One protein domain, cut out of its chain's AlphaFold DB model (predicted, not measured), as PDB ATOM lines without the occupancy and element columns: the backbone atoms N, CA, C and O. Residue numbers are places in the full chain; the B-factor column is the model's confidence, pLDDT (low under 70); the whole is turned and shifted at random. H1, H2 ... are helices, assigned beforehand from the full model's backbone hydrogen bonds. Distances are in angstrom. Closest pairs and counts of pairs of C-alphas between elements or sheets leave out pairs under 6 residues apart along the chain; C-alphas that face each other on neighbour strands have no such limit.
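Overview. This is residues 2 to 97 of the 441 residues of the protein "60S ribosomal protein L32, putative" of Trichomonas vaginalis (UniProt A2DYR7). A long helix, H2, has the shorter H4 side by side with it, and H3 folds back on the other side of H4 as the partner in a helical hairpin, in a flat and loosely built model. H1 makes a corner with the beginning of H2, and its residues 3 to 7, with Ser 2, stick out, while the unnamed residues 35 to 49 lead from the end of H2 to H3 and the unnamed residues 79 to 97 form a tail after H4. The printed part has 96 residues with four named helices, in the order H1, H2, H3, H4, and no named strand; its class is all helix. The whole is loose, with a radius of gyration of the C-alphas of 16.9 A, and the C-alphas span 53 by 42 by 16 A.

Arrangement. Start at H1, residues 3 to 13, and go on to H2, residues 16 to 34: they only just touch, with 3 pairs of C-alphas within 8 A, and only at the corner by their link. Look there for their closest C-alphas, those of Met 11 and Asn 17, 5.4 A apart; H2 touches H1 with residues 17 to 18 alone, and their lines are about perpendicular, at 80 degrees. Next find H3, residues 50 to 65, which is apart from both H1 and H2. H4, residues 69 to 78, touches H2, and they run the same way at a shallow tilt of 18 degrees; their closest C-alphas, those of Thr 26 and Ser 74, are 4.4 A apart. H3 and H4 form a hairpin and run opposite ways at a tilt of 37 degrees, only just steep. H3 touches H4 with residues 60 to 63 alone, and the closest C-alphas, those of Leu 63 and Leu 72, are 7.1 A apart. H1 and H4 are apart. In H1, H2, H3 and H4 every O i to N i+4 pair is within hydrogen-bond range.

Along the chain. Find C-alpha 3 at (74.096, 130.402, 107.536), where H1 begins; it runs 15.5 A to C-alpha 13. H2 starts at C-alpha 16 at (88.735, 138.670, 105.811) and is 26.9 A long. H3 is 22.6 A long and H4 14.5 A, ending at C-alpha 78 at (110.828, 132.880, 99.371).

Size, cuts and confidence. The two C-alphas farthest apart are those of Ser 2 and Glu 93, 54.5 A. The printed part has no cut. The link from H2 to H3, 15 residues, is long; those from H1 to H2 and from H3 to H4 are tight. The mean pLDDT of the printed part is 75.8, and you will find values under 70 at residues 42 to 44 and 80 to 97.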
ATOM      1  N   SER A   2      71.772 129.167 103.408       70.75
ATOM      2  CA  SER A   2      72.463 128.567 104.563       70.75
ATOM      3  C   SER A   2      73.259 129.624 105.343       70.75
ATOM      4  O   SER A   2      73.848 130.523 104.740       70.75
ATOM      5  N   SER A   3      73.319 129.501 106.672       80.44
ATOM      6  CA  SER A   3      74.096 130.402 107.536       80.44
ATOM      7  C   SER A   3      75.589 130.398 107.188       80.44
ATOM      8  O   SER A   3      76.211 131.460 107.180       80.44
ATOM      9  N   LYS A   4      76.143 129.235 106.802       81.62
ATOM     10  CA  LYS A   4      77.529 129.096 106.317       81.62
ATOM     11  C   LYS A   4      77.800 130.015 105.112       81.62
ATOM     12  O   LYS A   4      78.817 130.703 105.084       81.62
ATOM     13  N   ALA A   5      76.871 130.085 104.152       82.38
ATOM     14  CA  ALA A   5      77.019 130.904 102.945       82.38
ATOM     15  C   ALA A   5      77.013 132.411 103.260       82.38
ATOM     16  O   ALA A   5      77.910 133.127 102.826       82.38
ATOM     17  N   ALA A   6      76.072 132.876 104.091       82.31
ATOM     18  CA  ALA A   6      75.990 134.286 104.493       82.31
ATOM     19  C   ALA A   6      77.219 134.754 105.306       82.31
ATOM     20  O   ALA A   6      77.629 135.914 105.216       82.31
ATOM     21  N   VAL A   7      77.838 133.857 106.085       81.75
ATOM     22  CA  VAL A   7      79.108 134.133 106.779       81.75
ATOM     23  C   VAL A   7      80.267 134.242 105.785       81.75
ATOM     24  O   VAL A   7      81.023 135.211 105.851       81.75
ATOM     25  N   LEU A   8      80.389 133.309 104.834       82.12
ATOM     26  CA  LEU A   8      81.428 133.353 103.795       82.12
ATOM     27  C   LEU A   8      81.308 134.600 102.904       82.12
ATOM     28  O   LEU A   8      82.322 135.212 102.568       82.12
ATOM     29  N   GLU A   9      80.086 135.016 102.576       84.12
ATOM     30  CA  GLU A   9      79.814 136.236 101.817       84.12
ATOM     31  C   GLU A   9      80.250 137.495 102.583       84.12
ATOM     32  O   GLU A   9      81.027 138.290 102.049       84.12
ATOM     33  N   LYS A  10      79.895 137.627 103.871       85.56
ATOM     34  CA  LYS A  10      80.422 138.708 104.725       85.56
ATOM     35  C   LYS A  10      81.945 138.659 104.880       85.56
ATOM     36  O   LYS A  10      82.592 139.702 104.897       85.56
ATOM     37  N   MET A  11      82.551 137.472 104.965       83.06
ATOM     38  CA  MET A  11      84.013 137.327 105.020       83.06
ATOM     39  C   MET A  11      84.704 137.686 103.695       83.06
ATOM     40  O   MET A  11      85.862 138.108 103.720       83.06
ATOM     41  N   LYS A  12      84.015 137.546 102.554       82.12
ATOM     42  CA  LYS A  12      84.463 138.024 101.237       82.12
ATOM     43  C   LYS A  12      84.355 139.550 101.151       82.12
ATOM     44  O   LYS A  12      85.360 140.193 100.866       82.12
ATOM     45  N   GLN A  13      83.185 140.116 101.464       83.62
ATOM     46  CA  GLN A  13      82.925 141.566 101.465       83.62
ATOM     47  C   GLN A  13      83.903 142.319 102.381       83.62
ATOM     48  O   GLN A  13      84.571 143.252 101.947       83.62
ATOM     49  N   ASN A  14      84.097 141.843 103.615       83.69
ATOM     50  CA  ASN A  14      85.000 142.464 104.591       83.69
ATOM     51  C   ASN A  14      86.499 142.164 104.337       83.69
ATOM     52  O   ASN A  14      87.333 142.438 105.200       83.69
ATOM     53  N   GLY A  15      86.862 141.519 103.220       78.50
ATOM     54  CA  GLY A  15      88.246 141.157 102.872       78.50
ATOM     55  C   GLY A  15      88.929 140.137 103.802       78.50
ATOM     56  O   GLY A  15      90.102 139.807 103.607       78.50
ATOM     57  N   VAL A  16      88.216 139.610 104.803       84.50
ATOM     58  CA  VAL A  16      88.735 138.670 105.811       84.50
ATOM     59  C   VAL A  16      89.210 137.373 105.161       84.50
ATOM     60  O   VAL A  16      90.273 136.872 105.520       84.50
ATOM     61  N   ASN A  17      88.474 136.862 104.168       83.25
ATOM     62  CA  ASN A  17      88.855 135.663 103.421       83.25
ATOM     63  C   ASN A  17      90.203 135.866 102.699       83.25
ATOM     64  O   ASN A  17      91.145 135.109 102.916       83.25
ATOM     65  N   CYS A  18      90.353 136.971 101.960       79.25
ATOM     66  CA  CYS A  18      91.603 137.330 101.279       79.25
ATOM     67  C   CYS A  18      92.784 137.465 102.260       79.25
ATOM     68  O   CYS A  18      93.900 137.037 101.965       79.25
ATOM     69  N   ARG A  19      92.546 138.019 103.460       81.44
ATOM     70  CA  ARG A  19      93.561 138.124 104.521       81.44
ATOM     71  C   ARG A  19      93.958 136.757 105.086       81.44
ATOM     72  O   ARG A  19      95.144 136.533 105.318       81.44
ATOM     73  N   LEU A  20      93.003 135.851 105.299       85.00
ATOM     74  CA  LEU A  20      93.266 134.481 105.753       85.00
ATOM     75  C   LEU A  20      94.048 133.684 104.701       85.00
ATOM     76  O   LEU A  20      95.049 133.059 105.042       85.00
ATOM     77  N   GLN A  21      93.664 133.783 103.426       85.75
ATOM     78  CA  GLN A  21      94.390 133.180 102.304       85.75
ATOM     79  C   GLN A  21      95.836 133.691 102.220       85.75
ATOM     80  O   GLN A  21      96.763 132.889 102.129       85.75
ATOM     81  N   ALA A  22      96.057 135.005 102.342       84.69
ATOM     82  CA  ALA A  22      97.405 135.575 102.357       84.69
ATOM     83  C   ALA A  22      98.249 135.062 103.542       84.69
ATOM     84  O   ALA A  22      99.421 134.735 103.361       84.69
ATOM     85  N   ILE A  23      97.664 134.936 104.741       87.50
ATOM     86  CA  ILE A  23      98.341 134.350 105.914       87.50
ATOM     87  C   ILE A  23      98.687 132.874 105.672       87.50
ATOM     88  O   ILE A  23      99.808 132.465 105.974       87.50
ATOM     89  N   TYR A  24      97.763 132.091 105.107       89.00
ATOM     90  CA  TYR A  24      97.975 130.678 104.790       89.00
ATOM     91  C   TYR A  24      99.119 130.484 103.787       89.00
ATOM     92  O   TYR A  24     100.052 129.736 104.070       89.00
ATOM     93  N   VAL A  25      99.115 131.225 102.671       88.06
ATOM     94  CA  VAL A  25     100.195 131.183 101.668       88.06
ATOM     95  C   VAL A  25     101.537 131.594 102.281       88.06
ATOM     96  O   VAL A  25     102.523 130.887 102.099       88.06
ATOM     97  N   THR A  26     101.567 132.655 103.099       87.44
ATOM     98  CA  THR A  26     102.788 133.082 103.815       87.44
ATOM     99  C   THR A  26     103.336 131.972 104.721       87.44
ATOM    100  O   THR A  26     104.546 131.760 104.796       87.44
ATOM    101  N   LYS A  27     102.454 131.239 105.416       89.06
ATOM    102  CA  LYS A  27     102.843 130.138 106.307       89.06
ATOM    103  C   LYS A  27     103.287 128.887 105.553       89.06
ATOM    104  O   LYS A  27     104.234 128.242 105.991       89.06
ATOM    105  N   LEU A  28     102.670 128.590 104.413       87.81
ATOM    106  CA  LEU A  28     103.106 127.518 103.520       87.81
ATOM    107  C   LEU A  28     104.489 127.825 102.923       87.81
ATOM    108  O   LEU A  28     105.369 126.970 102.963       87.81
ATOM    109  N   ALA A  29     104.719 129.059 102.463       85.69
ATOM    110  CA  ALA A  29     106.026 129.517 101.993       85.69
ATOM    111  C   ALA A  29     107.106 129.413 103.086       85.69
ATOM    112  O   ALA A  29     108.216 128.956 102.808       85.69
ATOM    113  N   GLN A  30     106.776 129.766 104.338       86.44
ATOM    114  CA  GLN A  30     107.678 129.583 105.481       86.44
ATOM    115  C   GLN A  30     108.030 128.103 105.687       86.44
ATOM    116  O   GLN A  30     109.209 127.756 105.682       86.44
ATOM    117  N   ALA A  31     107.025 127.229 105.795       88.12
ATOM    118  CA  ALA A  31     107.228 125.798 106.015       88.12
ATOM    119  C   ALA A  31     108.037 125.132 104.884       88.12
ATOM    120  O   ALA A  31     108.882 124.281 105.145       88.12
ATOM    121  N   ILE A  32     107.839 125.557 103.631       87.12
ATOM    122  CA  ILE A  32     108.618 125.086 102.477       87.12
ATOM    123  C   ILE A  32     110.103 125.459 102.611       87.12
ATOM    124  O   ILE A  32     110.967 124.605 102.406       87.12
ATOM    125  N   GLN A  33     110.419 126.706 102.976       84.25
ATOM    126  CA  GLN A  33     111.809 127.163 103.128       84.25
ATOM    127  C   GLN A  33     112.503 126.548 104.355       84.25
ATOM    128  O   GLN A  33     113.710 126.311 104.306       84.25
ATOM    129  N   GLU A  34     111.745 126.262 105.418       86.44
ATOM    130  CA  GLU A  34     112.212 125.572 106.630       86.44
ATOM    131  C   GLU A  34     112.361 124.048 106.447       86.44
ATOM    132  O   GLU A  34     113.098 123.422 107.204       86.44
ATOM    133  N   SER A  35     111.709 123.441 105.446       89.06
ATOM    134  CA  SER A  35     111.783 121.994 105.188       89.06
ATOM    135  C   SER A  35     113.141 121.529 104.643       89.06
ATOM    136  O   SER A  35     113.853 122.275 103.972       89.06
ATOM    137  N   ASP A  36     113.477 120.250 104.812       85.88
ATOM    138  CA  ASP A  36     114.659 119.637 104.180       85.88
ATOM    139  C   ASP A  36     114.484 119.382 102.664       85.88
ATOM    140  O   ASP A  36     115.417 118.968 101.973       85.88
ATOM    141  N   ILE A  37     113.292 119.639 102.112       86.06
ATOM    142  CA  ILE A  37     112.919 119.289 100.736       86.06
ATOM    143  C   ILE A  37     113.358 120.407  99.779       86.06
ATOM    144  O   ILE A  37     112.582 121.276  99.375       86.06
ATOM    145  N   GLU A  38     114.637 120.383  99.397       80.69
ATOM    146  CA  GLU A  38     115.262 121.409  98.545       80.69
ATOM    147  C   GLU A  38     114.559 121.593  97.182       80.69
ATOM    148  O   GLU A  38     114.573 122.689  96.628       80.69
ATOM    149  N   SER A  39     113.871 120.564  96.668       81.00
ATOM    150  CA  SER A  39     113.093 120.632  95.420       81.00
ATOM    151  C   SER A  39     111.830 121.502  95.498       81.00
ATOM    152  O   SER A  39     111.341 121.926  94.453       81.00
ATOM    153  N   MET A  40     111.312 121.795  96.698       78.31
ATOM    154  CA  MET A  40     110.218 122.760  96.886       78.31
ATOM    155  C   MET A  40     110.722 124.191  97.116       78.31
ATOM    156  O   MET A  40     109.952 125.143  96.991       78.31
ATOM    157  N   LYS A  41     112.006 124.371  97.450       82.50
ATOM    158  CA  LYS A  41     112.594 125.699  97.663       82.50
ATOM    159  C   LYS A  41     112.804 126.419  96.335       82.50
ATOM    160  O   LYS A  41     112.674 125.863  95.246       82.50
ATOM    161  N   LYS A  42     113.117 127.712  96.411       69.50
ATOM    162  CA  LYS A  42     113.185 128.593  95.239       69.50
ATOM    163  C   LYS A  42     114.370 128.248  94.322       69.50
ATOM    164  O   LYS A  42     115.466 128.774  94.486       69.50
ATOM    165  N   ILE A  43     114.106 127.427  93.305       63.72
ATOM    166  CA  ILE A  43     115.093 126.966  92.309       63.72
ATOM    167  C   ILE A  43     115.624 128.115  91.425       63.72
ATOM    168  O   ILE A  43     116.763 128.080  90.964       63.72
ATOM    169  N   LYS A  44     114.810 129.147  91.156       68.81
ATOM    170  CA  LYS A  44     115.166 130.228  90.219       68.81
ATOM    171  C   LYS A  44     115.868 131.402  90.930       68.81
ATOM    172  O   LYS A  44     115.271 131.976  91.847       68.81
ATOM    173  N   PRO A  45     117.074 131.820  90.489       70.38
ATOM    174  CA  PRO A  45     117.734 133.011  91.020       70.38
ATOM    175  C   PRO A  45     116.917 134.276  90.720       70.38
ATOM    176  O   PRO A  45     116.097 134.311  89.800       70.38
ATOM    177  N   LEU A  46     117.142 135.334  91.502       72.44
ATOM    178  CA  LEU A  46     116.517 136.631  91.251       72.44
ATOM    179  C   LEU A  46     117.110 137.239  89.968       72.44
ATOM    180  O   LEU A  46     118.329 137.342  89.853       72.44
ATOM    181  N   ASN A  47     116.276 137.651  89.009       74.94
ATOM    182  CA  ASN A  47     116.783 138.333  87.817       74.94
ATOM    183  C   ASN A  47     117.090 139.808  88.151       74.94
ATOM    184  O   ASN A  47     116.193 140.571  88.515       74.94
ATOM    185  N   GLU A  48     118.365 140.191  88.029       75.56
ATOM    186  CA  GLU A  48     118.875 141.534  88.337       75.56
ATOM    187  C   GLU A  48     118.858 142.514  87.144       75.56
ATOM    188  O   GLU A  48     119.302 143.657  87.281       75.56
ATOM    189  N   GLU A  49     118.354 142.126  85.965       79.94
ATOM    190  CA  GLU A  49     118.233 143.052  84.836       79.94
ATOM    191  C   GLU A  49     117.378 144.271  85.215       79.94
ATOM    192  O   GLU A  49     116.295 144.155  85.798       79.94
ATOM    193  N   LYS A  50     117.820 145.460  84.783       74.81
ATOM    194  CA  LYS A  50     117.192 146.750  85.111       74.81
ATOM    195  C   LYS A  50     115.671 146.767  84.885       74.81
ATOM    196  O   LYS A  50     114.956 147.358  85.686       74.81
ATOM    197  N   LYS A  51     115.168 146.079  83.849       77.00
ATOM    198  CA  LYS A  51     113.729 145.973  83.541       77.00
ATOM    199  C   LYS A  51     112.918 145.268  84.643       77.00
ATOM    200  O   LYS A  51     111.842 145.746  84.993       77.00
ATOM    201  N   TYR A  52     113.447 144.200  85.247       80.00
ATOM    202  CA  TYR A  52     112.786 143.510  86.360       80.00
ATOM    203  C   TYR A  52     112.971 144.258  87.681       80.00
ATOM    204  O   TYR A  52     112.048 144.287  88.486       80.00
ATOM    205  N   LEU A  53     114.098 144.951  87.882       75.62
ATOM    206  CA  LEU A  53     114.268 145.836  89.040       75.62
ATOM    207  C   LEU A  53     113.259 147.003  89.039       75.62
ATOM    208  O   LEU A  53     112.739 147.338  90.101       75.62
ATOM    209  N   ILE A  54     112.933 147.570  87.866       72.94
ATOM    210  CA  ILE A  54     111.841 148.553  87.696       72.94
ATOM    211  C   ILE A  54     110.482 147.921  88.034       72.94
ATOM    212  O   ILE A  54     109.713 148.487  88.806       72.94
ATOM    213  N   ALA A  55     110.173 146.751  87.465       77.81
ATOM    214  CA  ALA A  55     108.896 146.078  87.709       77.81
ATOM    215  C   ALA A  55     108.705 145.737  89.198       77.81
ATOM    216  O   ALA A  55     107.642 145.993  89.762       77.81
ATOM    217  N   ASN A  56     109.755 145.237  89.854       78.62
ATOM    218  CA  ASN A  56     109.732 144.883  91.268       78.62
ATOM    219  C   ASN A  56     109.475 146.103  92.162       78.62
ATOM    220  O   ASN A  56     108.640 146.002  93.056       78.62
ATOM    221  N   SER A  57     110.113 147.259  91.932       74.56
ATOM    222  CA  SER A  57     109.847 148.448  92.762       74.56
ATOM    223  C   SER A  57     108.449 149.031  92.541       74.56
ATOM    224  O   SER A  57     107.800 149.436  93.504       74.56
ATOM    225  N   ILE A  58     107.928 148.982  91.310       75.12
ATOM    226  CA  ILE A  58     106.530 149.323  91.001       75.12
ATOM    227  C   ILE A  58     105.563 148.418  91.788       75.12
ATOM    228  O   ILE A  58     104.650 148.922  92.444       75.12
ATOM    229  N   ILE A  59     105.786 147.100  91.778       80.44
ATOM    230  CA  ILE A  59     104.955 146.123  92.502       80.44
ATOM    231  C   ILE A  59     105.067 146.317  94.022       80.44
ATOM    232  O   ILE A  59     104.045 146.397  94.700       80.44
ATOM    233  N   ILE A  60     106.278 146.465  94.568       81.19
ATOM    234  CA  ILE A  60     106.510 146.707  96.002       81.19
ATOM    235  C   ILE A  60     105.790 147.980  96.461       81.19
ATOM    236  O   ILE A  60     105.140 147.974  97.506       81.19
ATOM    237  N   ASN A  61     105.851 149.061  95.679       75.62
ATOM    238  CA  ASN A  61     105.157 150.309  95.995       75.62
ATOM    239  C   ASN A  61     103.625 150.128  95.975       75.62
ATOM    240  O   ASN A  61     102.937 150.595  96.881       75.62
ATOM    241  N   PHE A  62     103.080 149.362  95.019       79.38
ATOM    242  CA  PHE A  62     101.655 149.005  95.013       79.38
ATOM    243  C   PHE A  62     101.241 148.235  96.274       79.38
ATOM    244  O   PHE A  62     100.295 148.648  96.948       79.38
ATOM    245  N   LEU A  63     101.959 147.158  96.613       82.56
ATOM    246  CA  LEU A  63     101.657 146.317  97.777       82.56
ATOM    247  C   LEU A  63     101.714 147.127  99.085       82.56
ATOM    248  O   LEU A  63     100.778 147.052  99.882       82.56
ATOM    249  N   ASN A  64     102.736 147.976  99.257       80.69
ATOM    250  CA  ASN A  64     102.838 148.909 100.385       80.69
ATOM    251  C   ASN A  64     101.666 149.908 100.419       80.69
ATOM    252  O   ASN A  64     101.019 150.063 101.453       80.69
ATOM    253  N   SER A  65     101.327 150.542  99.287       76.06
ATOM    254  CA  SER A  65     100.220 151.515  99.207       76.06
ATOM    255  C   SER A  65      98.845 150.922  99.549       76.06
ATOM    256  O   SER A  65      97.926 151.652  99.920       76.06
ATOM    257  N   ARG A  66      98.701 149.595  99.442       79.88
ATOM    258  CA  ARG A  66      97.488 148.835  99.767       79.88
ATOM    259  C   ARG A  66      97.556 148.076 101.100       79.88
ATOM    260  O   ARG A  66      96.568 147.436 101.448       79.88
ATOM    261  N   LYS A  67      98.662 148.169 101.855       80.62
ATOM    262  CA  LYS A  67      98.904 147.419 103.108       80.62
ATOM    263  C   LYS A  67      98.796 145.895 102.926       80.62
ATOM    264  O   LYS A  67      98.231 145.179 103.752       80.62
ATOM    265  N   PHE A  68      99.306 145.382 101.803       82.31
ATOM    266  CA  PHE A  68      99.369 143.946 101.513       82.31
ATOM    267  C   PHE A  68     100.610 143.300 102.151       82.31
ATOM    268  O   PHE A  68     101.396 142.607 101.503       82.31
ATOM    269  N   ASP A  69     100.765 143.533 103.455       83.56
ATOM    270  CA  ASP A  69     101.965 143.233 104.239       83.56
ATOM    271  C   ASP A  69     102.314 141.736 104.194       83.56
ATOM    272  O   ASP A  69     103.473 141.367 104.033       83.56
ATOM    273  N   LYS A  70     101.302 140.855 104.236       83.75
ATOM    274  CA  LYS A  70     101.497 139.397 104.137       83.75
ATOM    275  C   LYS A  70     101.962 138.933 102.756       83.75
ATOM    276  O   LYS A  70     102.756 138.005 102.667       83.75
ATOM    277  N   THR A  71     101.562 139.613 101.684       83.88
ATOM    278  CA  THR A  71     102.087 139.324 100.343       83.88
ATOM    279  C   THR A  71     103.577 139.674 100.258       83.88
ATOM    280  O   THR A  71     104.355 138.904  99.704       83.88
ATOM    281  N   LEU A  72     103.998 140.791 100.865       83.56
ATOM    282  CA  LEU A  72     105.415 141.171 100.976       83.56
ATOM    283  C   LEU A  72     106.208 140.210 101.886       83.56
ATOM    284  O   LEU A  72     107.337 139.841 101.561       83.56
ATOM    285  N   GLU A  73     105.602 139.748 102.983       84.25
ATOM    286  CA  GLU A  73     106.172 138.745 103.891       84.25
ATOM    287  C   GLU A  73     106.441 137.420 103.156       84.25
ATOM    288  O   GLU A  73     107.577 136.954 103.163       84.25
ATOM    289  N   SER A  74     105.465 136.879 102.413       84.06
ATOM    290  CA  SER A  74     105.643 135.655 101.606       84.06
ATOM    291  C   SER A  74     106.751 135.808 100.555       84.06
ATOM    292  O   SER A  74     107.639 134.961 100.457       84.06
ATOM    293  N   ILE A  75     106.761 136.929  99.818       82.69
ATOM    294  CA  ILE A  75     107.782 137.206  98.795       82.69
ATOM    295  C   ILE A  75     109.188 137.275  99.409       82.69
ATOM    296  O   ILE A  75     110.141 136.786  98.795       82.69
ATOM    297  N   SER A  76     109.334 137.868 100.601       81.31
ATOM    298  CA  SER A  76     110.631 137.981 101.281       81.31
ATOM    299  C   SER A  76     111.106 136.651 101.876       81.31
ATOM    300  O   SER A  76     112.283 136.326 101.737       81.31
ATOM    301  N   ILE A  77     110.200 135.828 102.416       83.19
ATOM    302  CA  ILE A  77     110.479 134.454 102.870       83.19
ATOM    303  C   ILE A  77     111.010 133.584 101.722       83.19
ATOM    304  O   ILE A  77     112.036 132.919 101.865       83.19
ATOM    305  N   GLU A  78     110.368 133.624 100.552       77.81
ATOM    306  CA  GLU A  78     110.828 132.880  99.371       77.81
ATOM    307  C   GLU A  78     112.168 133.387  98.813       77.81
ATOM    308  O   GLU A  78     112.852 132.683  98.067       77.81
ATOM    309  N   SER A  79     112.547 134.627  99.129       76.25
ATOM    310  CA  SER A  79     113.606 135.364  98.450       76.25
ATOM    311  C   SER A  79     114.642 135.878  99.448       76.25
ATOM    312  O   SER A  79     114.618 137.045  99.826       76.25
ATOM    313  N   LYS A  80     115.607 135.020  99.800       64.38
ATOM    314  CA  LYS A  80     116.689 135.266 100.783       64.38
ATOM    315  C   LYS A  80     117.387 136.641 100.674       64.38
ATOM    316  O   LYS A  80     117.779 137.198 101.693       64.38
ATOM    317  N   ASP A  81     117.485 137.214  99.470       60.41
ATOM    318  CA  ASP A  81     118.078 138.534  99.184       60.41
ATOM    319  C   ASP A  81     117.053 139.633  98.809       60.41
ATOM    320  O   ASP A  81     117.382 140.591  98.097       60.41
ATOM    321  N   PHE A  82     115.792 139.523  99.247       60.38
ATOM    322  CA  PHE A  82     114.738 140.486  98.916       60.38
ATOM    323  C   PHE A  82     114.980 141.854  99.552       60.38
ATOM    324  O   PHE A  82     114.566 142.159 100.670       60.38
ATOM    325  N   LYS A  83     115.627 142.728  98.784       56.94
ATOM    326  CA  LYS A  83     115.809 144.137  99.122       56.94
ATOM    327  C   LYS A  83     114.494 144.881  98.895       56.94
ATOM    328  O   LYS A  83     114.350 145.600  97.909       56.94
ATOM    329  N   GLU A  84     113.581 144.732  99.859       52.81
ATOM    330  CA  GLU A  84     112.342 145.514 100.040       52.81
ATOM    331  C   GLU A  84     112.580 147.013  99.777       52.81
ATOM    332  O   GLU A  84     111.764 147.694  99.163       52.81
ATOM    333  N   LYS A  85     113.759 147.503 100.179       48.94
ATOM    334  CA  LYS A  85     114.307 148.811  99.815       48.94
ATOM    335  C   LYS A  85     115.564 148.618  98.968       48.94
ATOM    336  O   LYS A  85     116.686 148.633  99.478       48.94
ATOM    337  N   SER A  86     115.390 148.418  97.662       44.94
ATOM    338  CA  SER A  86     116.518 148.375  96.730       44.94
ATOM    339  C   SER A  86     117.203 149.742  96.692       44.94
ATOM    340  O   SER A  86     116.682 150.708  96.142       44.94
ATOM    341  N   ILE A  87     118.413 149.828  97.248       44.59
ATOM    342  CA  ILE A  87     119.234 151.056  97.252       44.59
ATOM    343  C   ILE A  87     119.596 151.492  95.814       44.59
ATOM    344  O   ILE A  87     119.879 152.662  95.562       44.59
ATOM    345  N   LYS A  88     119.535 150.554  94.856       46.34
ATOM    346  CA  LYS A  88     119.669 150.783  93.410       46.34
ATOM    347  C   LYS A  88     118.313 150.816  92.682       46.34
ATOM    348  O   LYS A  88     118.275 150.586  91.477       46.34
ATOM    349  N   SER A  89     117.203 151.065  93.382       47.72
ATOM    350  CA  SER A  89     115.904 151.203  92.726       47.72
ATOM    351  C   SER A  89     115.922 152.410  91.779       47.72
ATOM    352  O   SER A  89     116.244 153.523  92.209       47.72
ATOM    353  N   PRO A  90     115.549 152.238  90.500       50.50
ATOM    354  CA  PRO A  90     115.453 153.333  89.539       50.50
ATOM    355  C   PRO A  90     114.228 154.242  89.761       50.50
ATOM    356  O   PRO A  90     113.891 155.019  88.877       50.50
ATOM    357  N   GLU A  91     113.611 154.245  90.950       51.09
ATOM    358  CA  GLU A  91     112.664 155.278  91.428       51.09
ATOM    359  C   GLU A  91     113.214 156.718  91.336       51.09
ATOM    360  O   GLU A  91     112.452 157.682  91.327       51.09
ATOM    361  N   LYS A  92     114.542 156.892  91.265       52.97
ATOM    362  CA  LYS A  92     115.173 158.200  91.002       52.97
ATOM    363  C   LYS A  92     115.244 158.564  89.514       52.97
ATOM    364  O   LYS A  92     115.437 159.733  89.193       52.97
ATOM    365  N   GLU A  93     115.101 157.587  88.621       50.34
ATOM    366  CA  GLU A  93     115.071 157.777  87.166       50.34
ATOM    367  C   GLU A  93     113.623 157.845  86.655       50.34
ATOM    368  O   GLU A  93     113.239 158.799  85.978       50.34
ATOM    369  N   LEU A  94     112.790 156.865  87.028       55.03
ATOM    370  CA  LEU A  94     111.350 156.898  86.810       55.03
ATOM    371  C   LEU A  94     110.694 157.685  87.944       55.03
ATOM    372  O   LEU A  94     110.596 157.189  89.064       55.03
ATOM    373  N   LYS A  95     110.166 158.876  87.630       55.94
ATOM    374  CA  LYS A  95     109.339 159.700  88.535       55.94
ATOM    375  C   LYS A  95     107.961 159.064  88.789       55.94
ATOM    376  O   LYS A  95     106.924 159.628  88.441       55.94
ATOM    377  N   LEU A  96     107.952 157.868  89.370       56.19
ATOM    378  CA  LEU A  96     106.756 157.147  89.787       56.19
ATOM    379  C   LEU A  96     106.065 157.947  90.895       56.19
ATOM    380  O   LEU A  96     106.584 158.069  92.004       56.19
ATOM    381  N   GLN A  97     104.885 158.495  90.603       57.25
ATOM    382  CA  GLN A  97     104.044 159.101  91.633       57.25
ATOM    383  C   GLN A  97     103.670 158.027  92.664       57.25
ATOM    384  O   GLN A  97     103.038 157.028  92.311       57.25
TER     385      GLN A  97